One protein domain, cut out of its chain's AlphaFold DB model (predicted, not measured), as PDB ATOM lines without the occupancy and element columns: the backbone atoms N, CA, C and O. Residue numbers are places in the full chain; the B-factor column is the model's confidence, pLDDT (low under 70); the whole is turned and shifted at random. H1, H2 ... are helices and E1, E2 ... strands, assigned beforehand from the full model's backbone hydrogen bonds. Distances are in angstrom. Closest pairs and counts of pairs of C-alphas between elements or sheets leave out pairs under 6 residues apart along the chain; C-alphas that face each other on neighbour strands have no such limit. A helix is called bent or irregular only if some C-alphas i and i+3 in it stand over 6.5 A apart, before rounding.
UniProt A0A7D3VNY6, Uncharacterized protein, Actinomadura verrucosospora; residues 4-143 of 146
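This is residues 4 to 143 of the 146 residues of an uncharacterized protein of Actinomadura verrucosospora (UniProt A0A7D3VNY6). A strongly twisted sheet of four strands stands between H2 on one face and the short helix H4 on the other, and beyond H4 a helical hairpin, H5 and H6, closes that side. H1 packs on the edge strand E1, and H3 touches the sheet with its first residues only. The printed part has 140 residues, with six named helices and four named strands in the order H1 H2 E1 E2 E3 E4 H3 H4 H5 H6. The sheet runs E1 E2 E3 E4, antiparallel throughout, and the class is mixed, helices and strands. The whole is compact, with a radius of gyration of the C-alphas of 15.4 A and spans of 43 by 32 by 31 A.

E1, residues 32 to 36, E2, residues 44 to 49, E3, residues 58 to 63, and E4, residues 67 to 71, form a meander, each strand the antiparallel neighbour and hairpin partner of the one before. Within hydrogen-bond range are N 32 and O 48, 2.8 A, for E1 and E2; N 47 and O 60, 2.8 A, for E2 and E3; and N 67 and O 63, 2.7 A, for E3 and E4. H4, residues 91 to 95, is on the sheet at a height over the sheet of 8.9 A, only just over E4, on which 3 of its 5 C-alphas fall; the closest C-alphas are those of Leu 71 and Phe 95, 5.1 A. H2, residues 22 to 29, is on the opposite face, over none of the strands. H1, residues 4 to 8, is on the sheet, with Ala 6 and Phe 34 the closest C-alphas to E1, 5.2 A. H3, residues 75 to 84, only grazes the sheet, with residues 75 to 78. H6, residues 129 to 142, touches H4, the closest C-alphas being those of Leu 94 and Arg 134, 5.5 A. H5, residues 103 to 122, forms a helical hairpin with H6, at a shallow tilt of 30 degrees, opposite ways; the closest C-alphas are those of Cys 106 and Thr 142, 6.5 A. H5 is irregular, with C-alphas 107 and 110 7.1 A apart, and has a kink of 38 degrees near residue 110. Every O i to N i+4 pair is within hydrogen-bond range in H2, H3 and H6, against 14 of 16 in H5 and 0 of 1 in H1 and H4, whose O i to N i+3 pairs are within range in 1 of 2 and 2 of 2.

H1 begins at C-alpha 4, (-47.738, 43.789, 30.229), and H6 ends at C-alpha 142, (-33.864, 9.898, 31.321). H5 is 29.4 A long, H6 20.1 A, E3 16.4 A, E2 15.9 A and H3 14.4 A.

The C-alphas farthest apart are those of Ala 19 and Asp 125, 47.1 A. The printed part has no cut. The link from H1 to H2 is long. Confidence is under 70 at residues 4 to 7, 10, 38 to 42 and 53; the mean pLDDT of the printed part is 89.0.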
ATOM      1  N   GLY A   4     -47.725  42.527  29.482       61.56
ATOM      2  CA  GLY A   4     -47.738  43.789  30.229       61.56
ATOM      3  C   GLY A   4     -48.363  43.676  31.627       61.56
ATOM      4  O   GLY A   4     -47.923  44.346  32.554       61.56
ATOM      5  N   GLU A   5     -49.344  42.793  31.811       65.31
ATOM      6  CA  GLU A   5     -49.960  42.534  33.116       65.31
ATOM      7  C   GLU A   5     -49.071  41.643  33.997       65.31
ATOM      8  O   GLU A   5     -48.952  41.886  35.201       65.31
ATOM      9  N   ALA A   6     -48.398  40.663  33.387       67.19
ATOM     10  CA  ALA A   6     -47.469  39.764  34.068       67.19
ATOM     11  C   ALA A   6     -46.300  40.525  34.710       67.19
ATOM     12  O   ALA A   6     -45.939  40.243  35.846       67.19
ATOM     13  N   VAL A   7     -45.739  41.533  34.030       69.12
ATOM     14  CA  VAL A   7     -44.605  42.326  34.548       69.12
ATOM     15  C   VAL A   7     -44.979  43.117  35.810       69.12
ATOM     16  O   VAL A   7     -44.156  43.276  36.716       69.12
ATOM     17  N   ILE A   8     -46.227  43.582  35.903       73.94
ATOM     18  CA  ILE A   8     -46.714  44.391  37.030       73.94
ATOM     19  C   ILE A   8     -47.035  43.509  38.242       73.94
ATOM     20  O   ILE A   8     -46.790  43.903  39.384       73.94
ATOM     21  N   ARG A   9     -47.569  42.305  38.019       70.44
ATOM     22  CA  ARG A   9     -48.001  41.411  39.097       70.44
ATOM     23  C   ARG A   9     -46.834  40.558  39.609       70.44
ATOM     24  O   ARG A   9     -46.006  40.077  38.848       70.44
ATOM     25  N   GLY A  10     -46.729  40.411  40.927       69.88
ATOM     26  CA  GLY A  10     -45.858  39.406  41.548       69.88
ATOM     27  C   GLY A  10     -46.592  38.078  41.725       69.88
ATOM     28  O   GLY A  10     -47.815  38.019  41.572       69.88
ATOM     29  N   ILE A  11     -45.860  37.027  42.093       76.31
ATOM     30  CA  ILE A  11     -46.478  35.759  42.491       76.31
ATOM     31  C   ILE A  11     -47.289  35.951  43.790       76.31
ATOM     32  O   ILE A  11     -46.788  36.547  44.748       76.31
ATOM     33  N   PRO A  12     -48.544  35.456  43.868       77.00
ATOM     34  CA  PRO A  12     -49.282  35.407  45.126       77.00
ATOM     35  C   PRO A  12     -48.514  34.592  46.169       77.00
ATOM     36  O   PRO A  12     -48.101  33.472  45.889       77.00
ATOM     37  N   ARG A  13     -48.395  35.090  47.409       74.31
ATOM     38  CA  ARG A  13     -47.694  34.365  48.493       74.31
ATOM     39  C   ARG A  13     -48.199  32.935  48.710       74.31
ATOM     40  O   ARG A  13     -47.431  32.088  49.137       74.31
ATOM     41  N   SER A  14     -49.465  32.659  48.396       73.44
ATOM     42  CA  SER A  14     -50.052  31.316  48.468       73.44
ATOM     43  C   SER A  14     -49.433  30.304  47.498       73.44
ATOM     44  O   SER A  14     -49.607  29.109  47.699       73.44
ATOM     45  N   MET A  15     -48.735  30.756  46.453       75.31
ATOM     46  CA  MET A  15     -48.034  29.902  45.489       75.31
ATOM     47  C   MET A  15     -46.572  29.635  45.877       75.31
ATOM     48  O   MET A  15     -45.908  28.832  45.227       75.31
ATOM     49  N   ILE A  16     -46.064  30.277  46.933       80.12
ATOM     50  CA  ILE A  16     -44.719  30.024  47.453       80.12
ATOM     51  C   ILE A  16     -44.826  28.906  48.486       80.12
ATOM     52  O   ILE A  16     -45.458  29.075  49.528       80.12
ATOM     53  N   ASN A  17     -44.202  27.762  48.211       81.88
ATOM     54  CA  ASN A  17     -44.162  26.656  49.163       81.88
ATOM     55  C   ASN A  17     -43.287  27.040  50.377       81.88
ATOM     56  O   ASN A  17     -42.071  27.161  50.210       81.88
ATOM     57  N   PRO A  18     -43.843  27.188  51.596       80.62
ATOM     58  CA  PRO A  18     -43.069  27.600  52.769       80.62
ATOM     59  C   PRO A  18     -42.046  26.546  53.215       80.62
ATOM     60  O   PRO A  18     -41.093  26.888  53.909       80.62
ATOM     61  N   ALA A  19     -42.226  25.284  52.814       85.94
ATOM     62  CA  ALA A  19     -41.296  24.196  53.107       85.94
ATOM     63  C   ALA A  19     -40.138  24.098  52.097       85.94
ATOM     64  O   ALA A  19     -39.222  23.305  52.307       85.94
ATOM     65  N   ALA A  20     -40.159  24.874  51.006       86.44
ATOM     66  CA  ALA A  20     -39.063  24.886  50.043       86.44
ATOM     67  C   ALA A  20     -37.803  25.559  50.632       86.44
ATOM     68  O   ALA A  20     -37.924  26.470  51.467       86.44
ATOM     69  N   PRO A  21     -36.596  25.160  50.175       91.75
ATOM     70  CA  PRO A  21     -35.353  25.838  50.532       91.75
ATOM     71  C   PRO A  21     -35.444  27.351  50.298       91.75
ATOM     72  O   PRO A  21     -36.091  27.800  49.351       91.75
ATOM     73  N   GLU A  22     -34.787  28.140  51.150       91.56
ATOM     74  CA  GLU A  22     -34.827  29.610  51.085       91.56
ATOM     75  C   GLU A  22     -34.435  30.137  49.699       91.56
ATOM     76  O   GLU A  22     -35.138  30.976  49.150       91.56
ATOM     77  N   GLU A  23     -33.383  29.585  49.093       91.19
ATOM     78  CA  GLU A  23     -32.915  29.976  47.756       91.19
ATOM     79  C   GLU A  23     -33.985  29.761  46.675       91.19
ATOM     80  O   GLU A  23     -34.182  30.606  45.803       91.19
ATOM     81  N   VAL A  24     -34.734  28.658  46.765       91.06
ATOM     82  CA  VAL A  24     -35.844  28.362  45.848       91.06
ATOM     83  C   VAL A  24     -36.997  29.337  46.075       91.06
ATOM     84  O   VAL A  24     -37.597  29.811  45.112       91.06
ATOM     85  N   ARG A  25     -37.301  29.677  47.333       90.31
ATOM     86  CA  ARG A  25     -38.342  30.664  47.652       90.31
ATOM     87  C   ARG A  25     -37.988  32.048  47.113       90.31
ATOM     88  O   ARG A  25     -38.816  32.640  46.432       90.31
ATOM     89  N   GLN A  26     -36.762  32.511  47.346       90.81
ATOM     90  CA  GLN A  26     -36.266  33.794  46.835       90.81
ATOM     91  C   GLN A  26     -36.316  33.849  45.307       90.81
ATOM     92  O   GLN A  26     -36.770  34.839  44.742       90.81
ATOM     93  N   LEU A  27     -35.931  32.760  44.634       91.88
ATOM     94  CA  LEU A  27     -36.032  32.660  43.181       91.88
ATOM     95  C   LEU A  27     -37.484  32.803  42.693       91.88
ATOM     96  O   LEU A  27     -37.754  33.573  41.773       91.88
ATOM     97  N   VAL A  28     -38.419  32.080  43.312       91.00
ATOM     98  CA  VAL A  28     -39.842  32.104  42.938       91.00
ATOM     99  C   VAL A  28     -40.481  33.471  43.216       91.00
ATOM    100  O   VAL A  28     -41.360  33.899  42.472       91.00
ATOM    101  N   GLU A  29     -40.031  34.208  44.233       90.31
ATOM    102  CA  GLU A  29     -40.512  35.570  44.511       90.31
ATOM    103  C   GLU A  29     -40.224  36.564  43.373       90.31
ATOM    104  O   GLU A  29     -40.971  37.531  43.189       90.31
ATOM    105  N   GLU A  30     -39.182  36.322  42.575       91.25
ATOM    106  CA  GLU A  30     -38.813  37.173  41.438       91.25
ATOM    107  C   GLU A  30     -39.656  36.916  40.176       91.25
ATOM    108  O   GLU A  30     -39.607  37.698  39.220       91.25
ATOM    109  N   PHE A  31     -40.427  35.830  40.146       92.50
ATOM    110  CA  PHE A  31     -41.136  35.395  38.951       92.50
ATOM    111  C   PHE A  31     -42.316  36.295  38.574       92.50
ATOM    112  O   PHE A  31     -43.098  36.776  39.400       92.50
ATOM    113  N   LYS A  32     -42.477  36.463  37.262       91.50
ATOM    114  CA  LYS A  32     -43.605  37.124  36.603       91.50
ATOM    115  C   LYS A  32     -44.338  36.092  35.756       91.50
ATOM    116  O   LYS A  32     -43.948  35.827  34.618       91.50
ATOM    117  N   ILE A  33     -45.359  35.463  36.338       89.19
ATOM    118  CA  ILE A  33     -46.157  34.429  35.663       89.19
ATOM    119  C   ILE A  33     -46.859  35.061  34.467       89.19
ATOM    120  O   ILE A  33     -47.565  36.052  34.633       89.19
ATOM    121  N   PHE A  34     -46.688  34.482  33.282       89.19
ATOM    122  CA  PHE A  34     -47.356  34.952  32.066       89.19
ATOM    123  C   PHE A  34     -48.265  33.891  31.445       89.19
ATOM    124  O   PHE A  34     -49.155  34.226  30.662       89.19
ATOM    125  N   GLU A  35     -48.081  32.626  31.819       88.19
ATOM    126  CA  GLU A  35     -48.859  31.514  31.301       88.19
ATOM    127  C   GLU A  35     -49.101  30.478  32.399       88.19
ATOM    128  O   GLU A  35     -48.209  30.115  33.165       88.19
ATOM    129  N   THR A  36     -50.347  30.032  32.480       85.56
ATOM    130  CA  THR A  36     -50.817  28.979  33.379       85.56
ATOM    131  C   THR A  36     -51.712  28.059  32.573       85.56
ATOM    132  O   THR A  36     -52.437  28.531  31.694       85.56
ATOM    133  N   HIS A  37     -51.749  26.777  32.907       71.56
ATOM    134  CA  HIS A  37     -52.637  25.854  32.220       71.56
ATOM    135  C   HIS A  37     -54.086  25.995  32.748       71.56
ATOM    136  O   HIS A  37     -54.296  26.005  33.961       71.56
ATOM    137  N   PRO A  38     -55.098  26.159  31.869       54.28
ATOM    138  CA  PRO A  38     -56.456  26.551  32.265       54.28
ATOM    139  C   PRO A  38     -57.276  25.447  32.952       54.28
ATOM    140  O   PRO A  38     -58.357  25.734  33.463       54.28
ATOM    141  N   VAL A  39     -56.797  24.197  32.979       47.41
ATOM    142  CA  VAL A  39     -57.541  23.057  33.531       47.41
ATOM    143  C   VAL A  39     -56.648  22.236  34.459       47.41
ATOM    144  O   VAL A  39     -55.643  21.676  34.030       47.41
ATOM    145  N   GLY A  40     -57.059  22.143  35.727       49.59
ATOM    146  CA  GLY A  40     -56.455  21.288  36.748       49.59
ATOM    147  C   GLY A  40     -55.317  21.966  37.503       49.59
ATOM    148  O   GLY A  40     -54.371  22.456  36.906       49.59
ATOM    149  N   GLY A  41     -55.395  21.968  38.834       53.88
ATOM    150  CA  GLY A  41     -54.312  22.379  39.730       53.88
ATOM    151  C   GLY A  41     -53.110  21.432  39.676       53.88
ATOM    152  O   GLY A  41     -52.695  20.914  40.705       53.88
ATOM    153  N   THR A  42     -52.556  21.206  38.485       62.81
ATOM    154  CA  THR A  42     -51.315  20.461  38.244       62.81
ATOM    155  C   THR A  42     -50.111  21.150  38.872       62.81
ATOM    156  O   THR A  42     -49.071  20.527  39.048       62.81
ATOM    157  N   GLY A  43     -50.269  22.418  39.264       81.88
ATOM    158  CA  GLY A  43     -49.233  23.186  39.936       81.88
ATOM    159  C   GLY A  43     -48.124  23.606  38.984       81.88
ATOM    160  O   GLY A  43     -47.002  23.800  39.445       81.88
ATOM    161  N   THR A  44     -48.430  23.731  37.686       89.31
ATOM    162  CA  THR A  44     -47.474  24.153  36.664       89.31
ATOM    163  C   THR A  44     -47.755  25.555  36.126       89.31
ATOM    164  O   THR A  44     -48.910  25.977  36.001       89.31
ATOM    165  N   TYR A  45     -46.695  26.305  35.827       92.00
ATOM    166  CA  TYR A  45     -46.784  27.611  35.171       92.00
ATOM    167  C   TYR A  45     -45.470  28.001  34.495       92.00
ATOM    168  O   TYR A  45     -44.396  27.542  34.887       92.00
ATOM    169  N   SER A  46     -45.555  28.926  33.541       93.62
ATOM    170  CA  SER A  46     -44.391  29.558  32.920       93.62
ATOM    171  C   SER A  46     -44.266  31.007  33.385       93.62
ATOM    172  O   SER A  46     -45.246  31.763  33.451       93.62
ATOM    173  N   ALA A  47     -43.045  31.402  33.728       94.00
ATOM    174  CA  ALA A  47     -42.738  32.710  34.282       94.00
ATOM    175  C   ALA A  47     -41.504  33.344  33.641       94.00
ATOM    176  O   ALA A  47     -40.587  32.664  33.181       94.00
ATOM    177  N   LEU A  48     -41.490  34.673  33.648       93.62
ATOM    178  CA  LEU A  48     -40.315  35.479  33.340       93.62
ATOM    179  C   LEU A  48     -39.562  35.775  34.636       93.62
ATOM    180  O   LEU A  48     -40.183  36.065  35.662       93.62
ATOM    181  N   ARG A  49     -38.234  35.812  34.568       92.81
ATOM    182  CA  ARG A  49     -37.388  36.438  35.588       92.81
ATOM    183  C   ARG A  49     -36.543  37.532  34.944       92.81
ATOM    184  O   ARG A  49     -35.811  37.280  33.988       92.81
ATOM    185  N   LEU A  50     -36.659  38.754  35.463       87.50
ATOM    186  CA  LEU A  50     -35.903  39.913  34.988       87.50
ATOM    187  C   LEU A  50     -34.581  40.002  35.754       87.50
ATOM    188  O   LEU A  50     -34.561  40.429  36.907       87.50
ATOM    189  N   THR A  51     -33.476  39.606  35.128       83.00
ATOM    190  CA  THR A  51     -32.144  39.712  35.731       83.00
ATOM    191  C   THR A  51     -31.502  41.056  35.390       83.00
ATOM    192  O   THR A  51     -31.681  41.612  34.305       83.00
ATOM    193  N   ARG A  52     -30.763  41.633  36.345       76.06
ATOM    194  CA  ARG A  52     -30.028  42.882  36.101       76.06
ATOM    195  C   ARG A  52     -28.927  42.622  35.071       76.06
ATOM    196  O   ARG A  52     -28.223  41.622  35.177       76.06
ATOM    197  N   ASN A  53     -28.735  43.562  34.147       69.75
ATOM    198  CA  ASN A  53     -27.686  43.533  33.119       69.75
ATOM    199  C   ASN A  53     -27.837  42.428  32.056       69.75
ATOM    200  O   ASN A  53     -26.837  42.032  31.460       69.75
ATOM    201  N   GLN A  54     -29.055  41.939  31.806       77.00
ATOM    202  CA  GLN A  54     -29.351  41.139  30.616       77.00
ATOM    203  C   GLN A  54     -30.386  41.833  29.737       77.00
ATOM    204  O   GLN A  54     -31.353  42.408  30.238       77.00
ATOM    205  N   ASP A  55     -30.178  41.751  28.424       79.00
ATOM    206  CA  ASP A  55     -31.057  42.363  27.423       79.00
ATOM    207  C   ASP A  55     -32.373  41.587  27.245       79.00
ATOM    208  O   ASP A  55     -33.348  42.116  26.712       79.00
ATOM    209  N   SER A  56     -32.422  40.335  27.715       82.50
ATOM    210  CA  SER A  56     -33.583  39.451  27.613       82.50
ATOM    211  C   SER A  56     -33.933  38.790  28.952       82.50
ATOM    212  O   SER A  56     -33.025  38.392  29.685       82.50
ATOM    213  N   PRO A  57     -35.231  38.606  29.260       90.56
ATOM    214  CA  PRO A  57     -35.670  37.881  30.449       90.56
ATOM    215  C   PRO A  57     -35.308  36.394  30.379       90.56
ATOM    216  O   PRO A  57     -35.300  35.793  29.305       90.56
ATOM    217  N   GLU A  58     -35.097  35.779  31.540       94.81
ATOM    218  CA  GLU A  58     -35.034  34.321  31.641       94.81
ATOM    219  C   GLU A  58     -36.451  33.740  31.626       94.81
ATOM    220  O   GLU A  58     -37.347  34.289  32.276       94.81
ATOM    221  N   ILE A  59     -36.642  32.611  30.940       95.62
ATOM    222  CA  ILE A  59     -37.888  31.843  30.998       95.62
ATOM    223  C   ILE A  59     -37.717  30.685  31.974       95.62
ATOM    224  O   ILE A  59     -36.738  29.940  31.915       95.62
ATOM    225  N   TRP A  60     -38.690  30.531  32.860       96.19
ATOM    226  CA  TRP A  60     -38.741  29.477  33.862       96.19
ATOM    227  C   TRP A  60     -40.057  28.717  33.747       96.19
ATOM    228  O   TRP A  60     -41.114  29.325  33.585       96.19
ATOM    229  N   TYR A  61     -39.983  27.397  33.861       95.25
ATOM    230  CA  TYR A  61     -41.134  26.522  34.011       95.25
ATOM    231  C   TYR A  61     -41.150  25.981  35.435       95.25
ATOM    232  O   TYR A  61     -40.178  25.384  35.893       95.25
ATOM    233  N   PHE A  62     -42.228  26.234  36.158       93.25
ATOM    234  CA  PHE A  62     -42.429  25.705  37.494       93.25
ATOM    235  C   PHE A  62     -43.352  24.500  37.421       93.25
ATOM    236  O   PHE A  62     -44.374  24.551  36.744       93.25
ATOM    237  N   ASP A  63     -43.014  23.457  38.169       91.12
ATOM    238  CA  ASP A  63     -43.858  22.290  38.400       91.12
ATOM    239  C   ASP A  63     -43.845  21.986  39.895       91.12
ATOM    240  O   ASP A  63     -42.779  21.824  40.474       91.12
ATOM    241  N   ILE A  64     -45.001  21.895  40.552       87.75
ATOM    242  CA  ILE A  64     -45.067  21.645  42.001       87.75
ATOM    243  C   ILE A  64     -44.356  20.353  42.436       87.75
ATOM    244  O   ILE A  64     -43.953  20.234  43.592       87.75
ATOM    245  N   ARG A  65     -44.199  19.391  41.521       86.25
ATOM    246  CA  ARG A  65     -43.572  18.090  41.782       86.25
ATOM    247  C   ARG A  65     -42.045  18.164  41.811       86.25
ATOM    248  O   ARG A  65     -41.434  17.296  42.421       86.25
ATOM    249  N   GLN A  66     -41.454  19.185  41.184       87.75
ATOM    250  CA  GLN A  66     -39.999  19.326  41.021       87.75
ATOM    251  C   GLN A  66     -39.456  20.677  41.509       87.75
ATOM    252  O   GLN A  66     -38.346  20.769  42.025       87.75
ATOM    253  N   GLY A  67     -40.233  21.741  41.349       90.50
ATOM    254  CA  GLY A  67     -39.827  23.123  41.535       90.50
ATOM    255  C   GLY A  67     -39.511  23.836  40.212       90.50
ATOM    256  O   GLY A  67     -39.905  23.387  39.132       90.50
ATOM    257  N   PRO A  68     -38.853  25.005  40.287       93.56
ATOM    258  CA  PRO A  68     -38.544  25.818  39.120       93.56
ATOM    259  C   PRO A  68     -37.411  25.219  38.281       93.56
ATOM    260  O   PRO A  68     -36.327  24.942  38.784       93.56
ATOM    261  N   THR A  69     -37.637  25.113  36.974       94.69
ATOM    262  CA  THR A  69     -36.648  24.694  35.976       94.69
ATOM    263  C   THR A  69     -36.449  25.807  34.953       94.69
ATOM    264  O   THR A  69     -37.410  26.312  34.369       94.69
ATOM    265  N   ARG A  70     -35.199  26.218  34.726       95.62
ATOM    266  CA  ARG A  70     -34.883  27.232  33.714       95.62
ATOM    267  C   ARG A  70     -35.012  26.632  32.317       95.62
ATOM    268  O   ARG A  70     -34.508  25.540  32.066       95.62
ATOM    269  N   LEU A  71     -35.625  27.374  31.401       97.12
ATOM    270  CA  LEU A  71     -35.717  26.993  29.996       97.12
ATOM    271  C   LEU A  71     -34.615  27.666  29.171       97.12
ATOM    272  O   LEU A  71     -34.281  28.838  29.360       97.12
ATOM    273  N   ARG A  72     -34.070  26.924  28.210       96.06
ATOM    274  CA  ARG A  72     -33.078  27.384  27.229       96.06
ATOM    275  C   ARG A  72     -33.778  27.889  25.969       96.06
ATOM    276  O   ARG A  72     -33.580  27.350  24.882       96.06
ATOM    277  N   ILE A  73     -34.635  28.892  26.149       95.75
ATOM    278  CA  ILE A  73     -35.450  29.512  25.099       95.75
ATOM    279  C   ILE A  73     -35.700  30.990  25.428       95.75
ATOM    280  O   ILE A  73     -35.811  31.351  26.603       95.75
ATOM    281  N   GLY A  74     -35.770  31.848  24.408       93.81
ATOM    282  CA  GLY A  74     -36.181  33.246  24.560       93.81
ATOM    283  C   GLY A  74     -37.705  33.409  24.560       93.81
ATOM    284  O   GLY A  74     -38.434  32.509  24.160       93.81
ATOM    285  N   TYR A  75     -38.217  34.574  24.975       91.25
ATOM    286  CA  TYR A  75     -39.670  34.812  25.000       91.25
ATOM    287  C   TYR A  75     -40.321  34.793  23.604       91.25
ATOM    288  O   TYR A  75     -41.435  34.302  23.466       91.25
ATOM    289  N   GLY A  76     -39.642  35.313  22.574       92.38
ATOM    290  CA  GLY A  76     -40.139  35.257  21.192       92.38
ATOM    291  C   GLY A  76     -40.291  33.813  20.718       92.38
ATOM    292  O   GLY A  76     -41.403  33.373  20.438       92.38
ATOM    293  N   ASP A  77     -39.196  33.053  20.785       94.69
ATOM    294  CA  ASP A  77     -39.178  31.628  20.443       94.69
ATOM    295  C   ASP A  77     -40.188  30.818  21.274       94.69
ATOM    296  O   ASP A  77     -40.790  29.875  20.771       94.69
ATOM    297  N   TYR A  78     -40.416  31.186  22.542       95.31
ATOM    298  CA  TYR A  78     -41.428  30.551  23.387       95.31
ATOM    299  C   TYR A  78     -42.821  30.628  22.757       95.31
ATOM    300  O   TYR A  78     -43.547  29.633  22.734       95.31
ATOM    301  N   LEU A  79     -43.202  31.801  22.247       94.31
ATOM    302  CA  LEU A  79     -44.499  31.992  21.603       94.31
ATOM    303  C   LEU A  79     -44.580  31.222  20.281       94.31
ATOM    304  O   LEU A  79     -45.602  30.589  20.019       94.31
ATOM    305  N   ASP A  80     -43.503  31.213  19.496       95.50
ATOM    306  CA  ASP A  80     -43.448  30.470  18.234       95.50
ATOM    307  C   ASP A  80     -43.575  28.959  18.463       95.50
ATOM    308  O   ASP A  80     -44.341  28.272  17.782       95.50
ATOM    309  N   VAL A  81     -42.878  28.430  19.471       96.56
ATOM    310  CA  VAL A  81     -42.983  27.019  19.849       96.56
ATOM    311  C   VAL A  81     -44.372  26.700  20.386       96.56
ATOM    312  O   VAL A  81     -44.938  25.692  19.979       96.56
ATOM    313  N   MET A  82     -44.955  27.550  21.235       94.75
ATOM    314  CA  MET A  82     -46.318  27.358  21.745       94.75
ATOM    315  C   MET A  82     -47.348  27.225  20.610       94.75
ATOM    316  O   MET A  82     -48.279  26.424  20.714       94.75
ATOM    317  N   LEU A  83     -47.184  27.985  19.521       93.94
ATOM    318  CA  LEU A  83     -48.034  27.879  18.332       93.94
ATOM    319  C   LEU A  83     -47.787  26.568  17.572       93.94
ATOM    320  O   LEU A  83     -48.745  25.868  17.241       93.94
ATOM    321  N   ARG A  84     -46.521  26.190  17.357       94.88
ATOM    322  CA  ARG A  84     -46.148  24.926  16.691       94.88
ATOM    323  C   ARG A  84     -46.649  23.702  17.457       94.88
ATOM    324  O   ARG A  84     -47.226  22.802  16.861       94.88
ATOM    325  N   THR A  85     -46.506  23.701  18.780       95.38
ATOM    326  CA  THR A  85     -46.990  22.626  19.659       95.38
ATOM    327  C   THR A  85     -48.493  22.696  19.899       95.38
ATOM    328  O   THR A  85     -49.046  21.802  20.532       95.38
ATOM    329  N   ARG A  86     -49.167  23.757  19.434       94.19
ATOM    330  CA  ARG A  86     -50.602  24.008  19.649       94.19
ATOM    331  C   ARG A  86     -50.997  23.927  21.126       94.19
ATOM    332  O   ARG A  86     -52.106  23.520  21.462       94.19
ATOM    333  N   GLY A  87     -50.076  24.312  22.010       90.69
ATOM    334  CA  GLY A  87     -50.262  24.222  23.455       90.69
ATOM    335  C   GLY A  87     -50.218  22.798  24.019       90.69
ATOM    336  O   GLY A  87     -50.837  22.557  25.055       90.69
ATOM    337  N   LEU A  88     -49.512  21.861  23.370       92.81
ATOM    338  CA  LEU A  88     -49.298  20.505  23.888       92.81
ATOM    339  C   LEU A  88     -48.802  20.552  25.337       92.81
ATOM    340  O   LEU A  88     -47.834  21.239  25.644       92.81
ATOM    341  N   TYR A  89     -49.454  19.818  26.234       90.94
ATOM    342  CA  TYR A  89     -49.138  19.879  27.658       90.94
ATOM    343  C   TYR A  89     -47.655  19.573  27.916       90.94
ATOM    344  O   TYR A  89     -47.108  18.636  27.338       90.94
ATOM    345  N   HIS A  90     -47.017  20.354  28.792       93.88
ATOM    346  CA  HIS A  90     -45.628  20.158  29.224       93.88
ATOM    347  C   HIS A  90     -44.537  20.291  28.144       93.88
ATOM    348  O   HIS A  90     -43.389  19.908  28.387       93.88
ATOM    349  N   TRP A  91     -44.838  20.865  26.972       96.69
ATOM    350  CA  TRP A  91     -43.842  21.075  25.911       96.69
ATOM    351  C   TRP A  91     -42.603  21.851  26.388       96.69
ATOM    352  O   TRP A  91     -41.519  21.696  25.827       96.69
ATOM    353  N   GLN A  92     -42.732  22.640  27.457       97.12
ATOM    354  CA  GLN A  92     -41.654  23.382  28.107       97.12
ATOM    355  C   GLN A  92     -40.480  22.478  28.504       97.12
ATOM    356  O   GLN A  92     -39.327  22.904  28.418       97.12
ATOM    357  N   TYR A  93     -40.731  21.211  28.861       96.44
ATOM    358  CA  TYR A  93     -39.656  20.268  29.172       96.44
ATOM    359  C   TYR A  93     -38.725  20.008  27.984       96.44
ATOM    360  O   TYR A  93     -37.546  19.758  28.216       96.44
ATOM    361  N   LEU A  94     -39.174  20.191  26.731       97.62
ATOM    362  CA  LEU A  94     -38.326  20.134  25.525       97.62
ATOM    363  C   LEU A  94     -37.262  21.247  25.469       97.62
ATOM    364  O   LEU A  94     -36.360  21.212  24.630       97.62
ATOM    365  N   PHE A  95     -37.340  22.234  26.361       97.94
ATOM    366  CA  PHE A  95     -36.384  23.337  26.476       97.94
ATOM    367  C   PHE A  95     -35.741  23.430  27.860       97.94
ATOM    368  O   PHE A  95     -34.833  24.238  28.045       97.94
ATOM    369  N   ALA A  96     -36.155  22.599  28.817       96.00
ATOM    370  CA  ALA A  96     -35.449  22.416  30.080       96.00
ATOM    371  C   ALA A  96     -34.114  21.688  29.859       96.00
ATOM    372  O   ALA A  96     -33.980  20.916  28.901       96.00
ATOM    373  N   GLU A  97     -33.137  21.917  30.739       93.12
ATOM    374  CA  GLU A  97     -31.949  21.060  30.796       93.12
ATOM    375  C   GLU A  97     -32.395  19.623  31.127       93.12
ATOM    376  O   GLU A  97     -33.216  19.462  32.034       93.12
ATOM    377  N   PRO A  98     -31.933  18.598  30.390       90.00
ATOM    378  CA  PRO A  98     -32.296  17.214  30.674       90.00
ATOM    379  C   PRO A  98     -31.870  16.807  32.086       90.00
ATOM    380  O   PRO A  98     -30.719  17.005  32.472       90.00
ATOM    381  N   ASP A  99     -32.796  16.221  32.836       90.69
ATOM    382  CA  ASP A  99     -32.573  15.809  34.219       90.69
ATOM    383  C   ASP A  99     -33.289  14.465  34.460       90.69
ATOM    384  O   ASP A  99     -34.522  14.437  34.435       90.69
ATOM    385  N   PRO A 100     -32.550  13.352  34.647       91.25
ATOM    386  CA  PRO A 100     -33.138  12.027  34.861       91.25
ATOM    387  C   PRO A 100     -33.909  11.915  36.182       91.25
ATOM    388  O   PRO A 100     -34.795  11.069  36.295       91.25
ATOM    389  N   ASP A 101     -33.615  12.778  37.155       91.62
ATOM    390  CA  ASP A 101     -34.289  12.796  38.452       91.62
ATOM    391  C   ASP A 101     -35.515  13.729  38.451       91.62
ATOM    392  O   ASP A 101     -36.276  13.778  39.423       91.62
ATOM    393  N   ASN A 102     -35.753  14.454  37.351       92.12
ATOM    394  CA  ASN A 102     -36.906  15.329  37.207       92.12
ATOM    395  C   ASN A 102     -38.170  14.518  36.913       92.12
ATOM    396  O   ASN A 102     -38.519  14.244  35.762       92.12
ATOM    397  N   TYR A 103     -38.907  14.196  37.976       91.12
ATOM    398  CA  TYR A 103     -40.150  13.427  37.887       91.12
ATOM    399  C   TYR A 103     -41.148  14.028  36.889       91.12
ATOM    400  O   TYR A 103     -41.783  13.303  36.121       91.12
ATOM    401  N   GLY A 104     -41.297  15.357  36.901       90.81
ATOM    402  CA  GLY A 104     -42.220  16.060  36.018       90.81
ATOM    403  C   GLY A 104     -41.857  15.866  34.548       90.81
ATOM    404  O   GLY A 104     -42.747  15.584  33.746       90.81
ATOM    405  N   MET A 105     -40.568  15.945  34.217       93.25
ATOM    406  CA  MET A 105     -40.048  15.675  32.881       93.25
ATOM    407  C   MET A 105     -40.292  14.223  32.480       93.25
ATOM    408  O   MET A 105     -40.997  14.002  31.498       93.25
ATOM    409  N   CYS A 106     -39.777  13.254  33.245       94.00
ATOM    410  CA  CYS A 106     -39.851  11.829  32.903       94.00
ATOM    411  C   CYS A 106     -41.301  11.383  32.677       94.00
ATOM    412  O   CYS A 106     -41.630  10.823  31.635       94.00
ATOM    413  N   ALA A 107     -42.209  11.771  33.579       92.38
ATOM    414  CA  ALA A 107     -43.632  11.469  33.450       92.38
ATOM    415  C   ALA A 107     -44.301  12.118  32.223       92.38
ATOM    416  O   ALA A 107     -45.392  11.705  31.845       92.38
ATOM    417  N   SER A 108     -43.699  13.148  31.623       93.06
ATOM    418  CA  SER A 108     -44.259  13.875  30.477       93.06
ATOM    419  C   SER A 108     -43.761  13.373  29.128       93.06
ATOM    420  O   SER A 108     -44.461  13.563  28.136       93.06
ATOM    421  N   LEU A 109     -42.579  12.749  29.061       95.62
ATOM    422  CA  LEU A 109     -41.952  12.376  27.786       95.62
ATOM    423  C   LEU A 109     -42.816  11.435  26.926       95.62
ATOM    424  O   LEU A 109     -42.960  11.735  25.740       95.62
ATOM    425  N   PRO A 110     -43.476  10.388  27.468       95.25
ATOM    426  CA  PRO A 110     -44.357   9.541  26.660       95.25
ATOM    427  C   PRO A 110     -45.532  10.319  26.051       95.25
ATOM    428  O   PRO A 110     -45.835  10.167  24.872       95.25
ATOM    429  N   TYR A 111     -46.148  11.224  26.816       94.62
ATOM    430  CA  TYR A 111     -47.257  12.050  26.325       94.62
ATOM    431  C   TYR A 111     -46.805  13.092  25.300       94.62
ATOM    432  O   TYR A 111     -47.545  13.412  24.371       94.62
ATOM    433  N   LEU A 112     -45.592  13.624  25.457       96.88
ATOM    434  CA  LEU A 112     -44.991  14.526  24.480       96.88
ATOM    435  C   LEU A 112     -44.700  13.802  23.163       96.88
ATOM    436  O   LEU A 112     -44.950  14.378  22.107       96.88
ATOM    437  N   ARG A 113     -44.237  12.546  23.213       97.88
ATOM    438  CA  ARG A 113     -44.071  11.691  22.027       97.88
ATOM    439  C   ARG A 113     -45.393  11.517  21.293       97.88
ATOM    440  O   ARG A 113     -45.499  11.930  20.141       97.88
ATOM    441  N   ASP A 114     -46.404  11.007  21.989       97.56
ATOM    442  CA  ASP A 114     -47.717  10.734  21.401       97.56
ATOM    443  C   ASP A 114     -48.360  12.019  20.843       97.56
ATOM    444  O   ASP A 114     -48.947  12.023  19.761       97.56
ATOM    445  N   GLY A 115     -48.199  13.143  21.548       97.44
ATOM    446  CA  GLY A 115     -48.676  14.451  21.105       97.44
ATOM    447  C   GLY A 115     -47.966  14.973  19.855       97.44
ATOM    448  O   GLY A 115     -48.624  15.483  18.950       97.44
ATOM    449  N   LEU A 116     -46.640  14.837  19.765       97.94
ATOM    450  CA  LEU A 116     -45.888  15.228  18.569       97.94
ATOM    451  C   LEU A 116     -46.169  14.302  17.376       97.94
ATOM    452  O   LEU A 116     -46.164  14.768  16.236       97.94
ATOM    453  N   ASP A 117     -46.434  13.018  17.616       97.94
ATOM    454  CA  ASP A 117     -46.870  12.070  16.585       97.94
ATOM    455  C   ASP A 117     -48.249  12.433  16.038       97.94
ATOM    456  O   ASP A 117     -48.427  12.502  14.821       97.94
ATOM    457  N   PHE A 118     -49.190  12.775  16.919       97.88
ATOM    458  CA  PHE A 118     -50.492  13.300  16.519       97.88
ATOM    459  C   PHE A 118     -50.362  14.583  15.686       97.88
ATOM    460  O   PHE A 118     -50.941  14.681  14.607       97.88
ATOM    461  N   LEU A 119     -49.566  15.557  16.142       97.50
ATOM    462  CA  LEU A 119     -49.384  16.816  15.414       97.50
ATOM    463  C   LEU A 119     -48.742  16.608  14.040       97.50
ATOM    464  O   LEU A 119     -49.183  17.228  13.077       97.50
ATOM    465  N   ALA A 120     -47.751  15.723  13.930       97.25
ATOM    466  CA  ALA A 120     -47.125  15.403  12.648       97.25
ATOM    467  C   ALA A 120     -48.099  14.721  11.672       97.25
ATOM    468  O   ALA A 120     -47.985  14.907  10.463       97.25
ATOM    469  N   HIS A 121     -49.049  13.932  12.184       97.62
ATOM    470  CA  HIS A 121     -50.077  13.297  11.365       97.62
ATOM    471  C   HIS A 121     -51.124  14.298  10.861       97.62
ATOM    472  O   HIS A 121     -51.439  14.314   9.673       97.62
ATOM    473  N   GLU A 122     -51.648  15.141  11.753       97.94
ATOM    474  CA  GLU A 122     -52.724  16.091  11.433       97.94
ATOM    475  C   GLU A 122     -52.230  17.328  10.668       97.94
ATOM    476  O   GLU A 122     -52.982  17.940   9.909       97.94
ATOM    477  N   PHE A 123     -50.963  17.705  10.856       96.31
ATOM    478  CA  PHE A 123     -50.348  18.887  10.251       96.31
ATOM    479  C   PHE A 123     -49.036  18.505   9.552       96.31
ATOM    480  O   PHE A 123     -47.959  18.889  10.005       96.31
ATOM    481  N   PRO A 124     -49.104  17.753   8.440       94.94
ATOM    482  CA  PRO A 124     -47.923  17.181   7.790       94.94
ATOM    483  C   PRO A 124     -46.964  18.224   7.196       94.94
ATOM    484  O   PRO A 124     -45.804  17.906   6.944       94.94
ATOM    485  N   ASP A 125     -47.434  19.454   6.975       96.12
ATOM    486  CA  ASP A 125     -46.624  20.562   6.457       96.12
ATOM    487  C   ASP A 125     -45.851  21.312   7.562       96.12
ATOM    488  O   ASP A 125     -44.958  22.105   7.258       96.12
ATOM    489  N   ASP A 126     -46.174  21.080   8.842       94.12
ATOM    490  CA  ASP A 126     -45.483  21.720   9.960       94.12
ATOM    491  C   ASP A 126     -44.125  21.041  10.198       94.12
ATOM    492  O   ASP A 126     -44.029  19.841  10.463       94.12
ATOM    493  N   ASP A 127     -43.046  21.828  10.191       95.12
ATOM    494  CA  ASP A 127     -41.740  21.330  10.619       95.12
ATOM    495  C   ASP A 127     -41.722  21.158  12.146       95.12
ATOM    496  O   ASP A 127     -41.761  22.134  12.903       95.12
ATOM    497  N   LEU A 128     -41.633  19.911  12.608       96.50
ATOM    498  CA  LEU A 128     -41.505  19.531  14.022       96.50
ATOM    499  C   LEU A 128     -40.135  18.903  14.346       96.50
ATOM    500  O   LEU A 128     -39.954  18.366  15.438       96.50
ATOM    501  N   SER A 129     -39.166  18.965  13.426       96.50
ATOM    502  CA  SER A 129     -37.875  18.265  13.536       96.50
ATOM    503  C   SER A 129     -37.076  18.641  14.790       96.50
ATOM    504  O   SER A 129     -36.656  17.756  15.532       96.50
ATOM    505  N   ASP A 130     -36.932  19.936  15.089       97.12
ATOM    506  CA  ASP A 130     -36.244  20.413  16.303       97.12
ATOM    507  C   ASP A 130     -36.922  19.915  17.594       97.12
ATOM    508  O   ASP A 130     -36.248  19.504  18.538       97.12
ATOM    509  N   LEU A 131     -38.260  19.879  17.627       97.88
ATOM    510  CA  LEU A 131     -39.015  19.393  18.789       97.88
ATOM    511  C   LEU A 131     -38.819  17.887  18.993       97.88
ATOM    512  O   LEU A 131     -38.660  17.443  20.131       97.88
ATOM    513  N   ARG A 132     -38.772  17.115  17.900       97.81
ATOM    514  CA  ARG A 132     -38.478  15.675  17.934       97.81
ATOM    515  C   ARG A 132     -37.053  15.396  18.399       97.81
ATOM    516  O   ARG A 132     -36.877  14.619  19.327       97.81
ATOM    517  N   ALA A 133     -36.061  16.101  17.856       97.81
ATOM    518  CA  ALA A 133     -34.668  15.949  18.275       97.81
ATOM    519  C   ALA A 133     -34.483  16.252  19.774       97.81
ATOM    520  O   ALA A 133     -33.767  15.555  20.492       97.81
ATOM    521  N   ARG A 134     -35.178  17.279  20.281       97.94
ATOM    522  CA  ARG A 134     -35.205  17.600  21.713       97.94
ATOM    523  C   ARG A 134     -35.850  16.494  22.540       97.94
ATOM    524  O   ARG A 134     -35.327  16.176  23.610       97.94
ATOM    525  N   LEU A 135     -36.975  15.947  22.091       97.88
ATOM    526  CA  LEU A 135     -37.656  14.851  22.777       97.88
ATOM    527  C   LEU A 135     -36.752  13.616  22.867       97.88
ATOM    528  O   LEU A 135     -36.565  13.087  23.959       97.88
ATOM    529  N   GLU A 136     -36.151  13.211  21.749       97.00
ATOM    530  CA  GLU A 136     -35.251  12.056  21.662       97.00
ATOM    531  C   GLU A 136     -34.065  12.184  22.622       97.00
ATOM    532  O   GLU A 136     -33.784  11.263  23.387       97.00
ATOM    533  N   GLU A 137     -33.416  13.351  22.658       96.50
ATOM    534  CA  GLU A 137     -32.293  13.584  23.569       96.50
ATOM    535  C   GLU A 137     -32.697  13.446  25.043       96.50
ATOM    536  O   GLU A 137     -31.939  12.922  25.859       96.50
ATOM    537  N   ARG A 138     -33.910  13.884  25.394       95.88
ATOM    538  CA  ARG A 138     -34.429  13.758  26.761       95.88
ATOM    539  C   ARG A 138     -34.737  12.313  27.100       95.88
ATOM    540  O   ARG A 138     -34.254  11.853  28.124       95.88
ATOM    541  N   MET A 139     -35.440  11.592  26.228       95.00
ATOM    542  CA  MET A 139     -35.741  10.170  26.434       95.00
ATOM    543  C   MET A 139     -34.465   9.340  26.617       95.00
ATOM    544  O   MET A 139     -34.399   8.500  27.514       95.00
ATOM    545  N   ARG A 140     -33.416   9.645  25.841       94.31
ATOM    546  CA  ARG A 140     -32.098   9.013  25.965       94.31
ATOM    547  C   ARG A 140     -31.435   9.288  27.318       94.31
ATOM    548  O   ARG A 140     -30.838   8.389  27.903       94.31
ATOM    549  N   ILE A 141     -31.501  10.525  27.815       91.75
ATOM    550  CA  ILE A 141     -30.881  10.909  29.094       91.75
ATOM    551  C   ILE A 141     -31.670  10.371  30.293       91.75
ATOM    552  O   ILE A 141     -31.058   9.950  31.273       91.75
ATOM    553  N   THR A 142     -33.001  10.360  30.224       86.25
ATOM    554  CA  THR A 142     -33.864   9.898  31.321       86.25
ATOM    555  C   THR A 142     -34.021   8.376  31.370       86.25
ATOM    556  O   THR A 142     -34.597   7.861  32.322       86.25
ATOM    557  N   GLY A 143     -33.511   7.645  30.372       79.12
ATOM    558  CA  GLY A 143     -33.606   6.183  30.304       79.12
ATOM    559  C   GLY A 143     -34.984   5.662  29.882       79.12
ATOM    560  O   GLY A 143     -35.280   4.488  30.086       79.12
TER     561      GLY A 143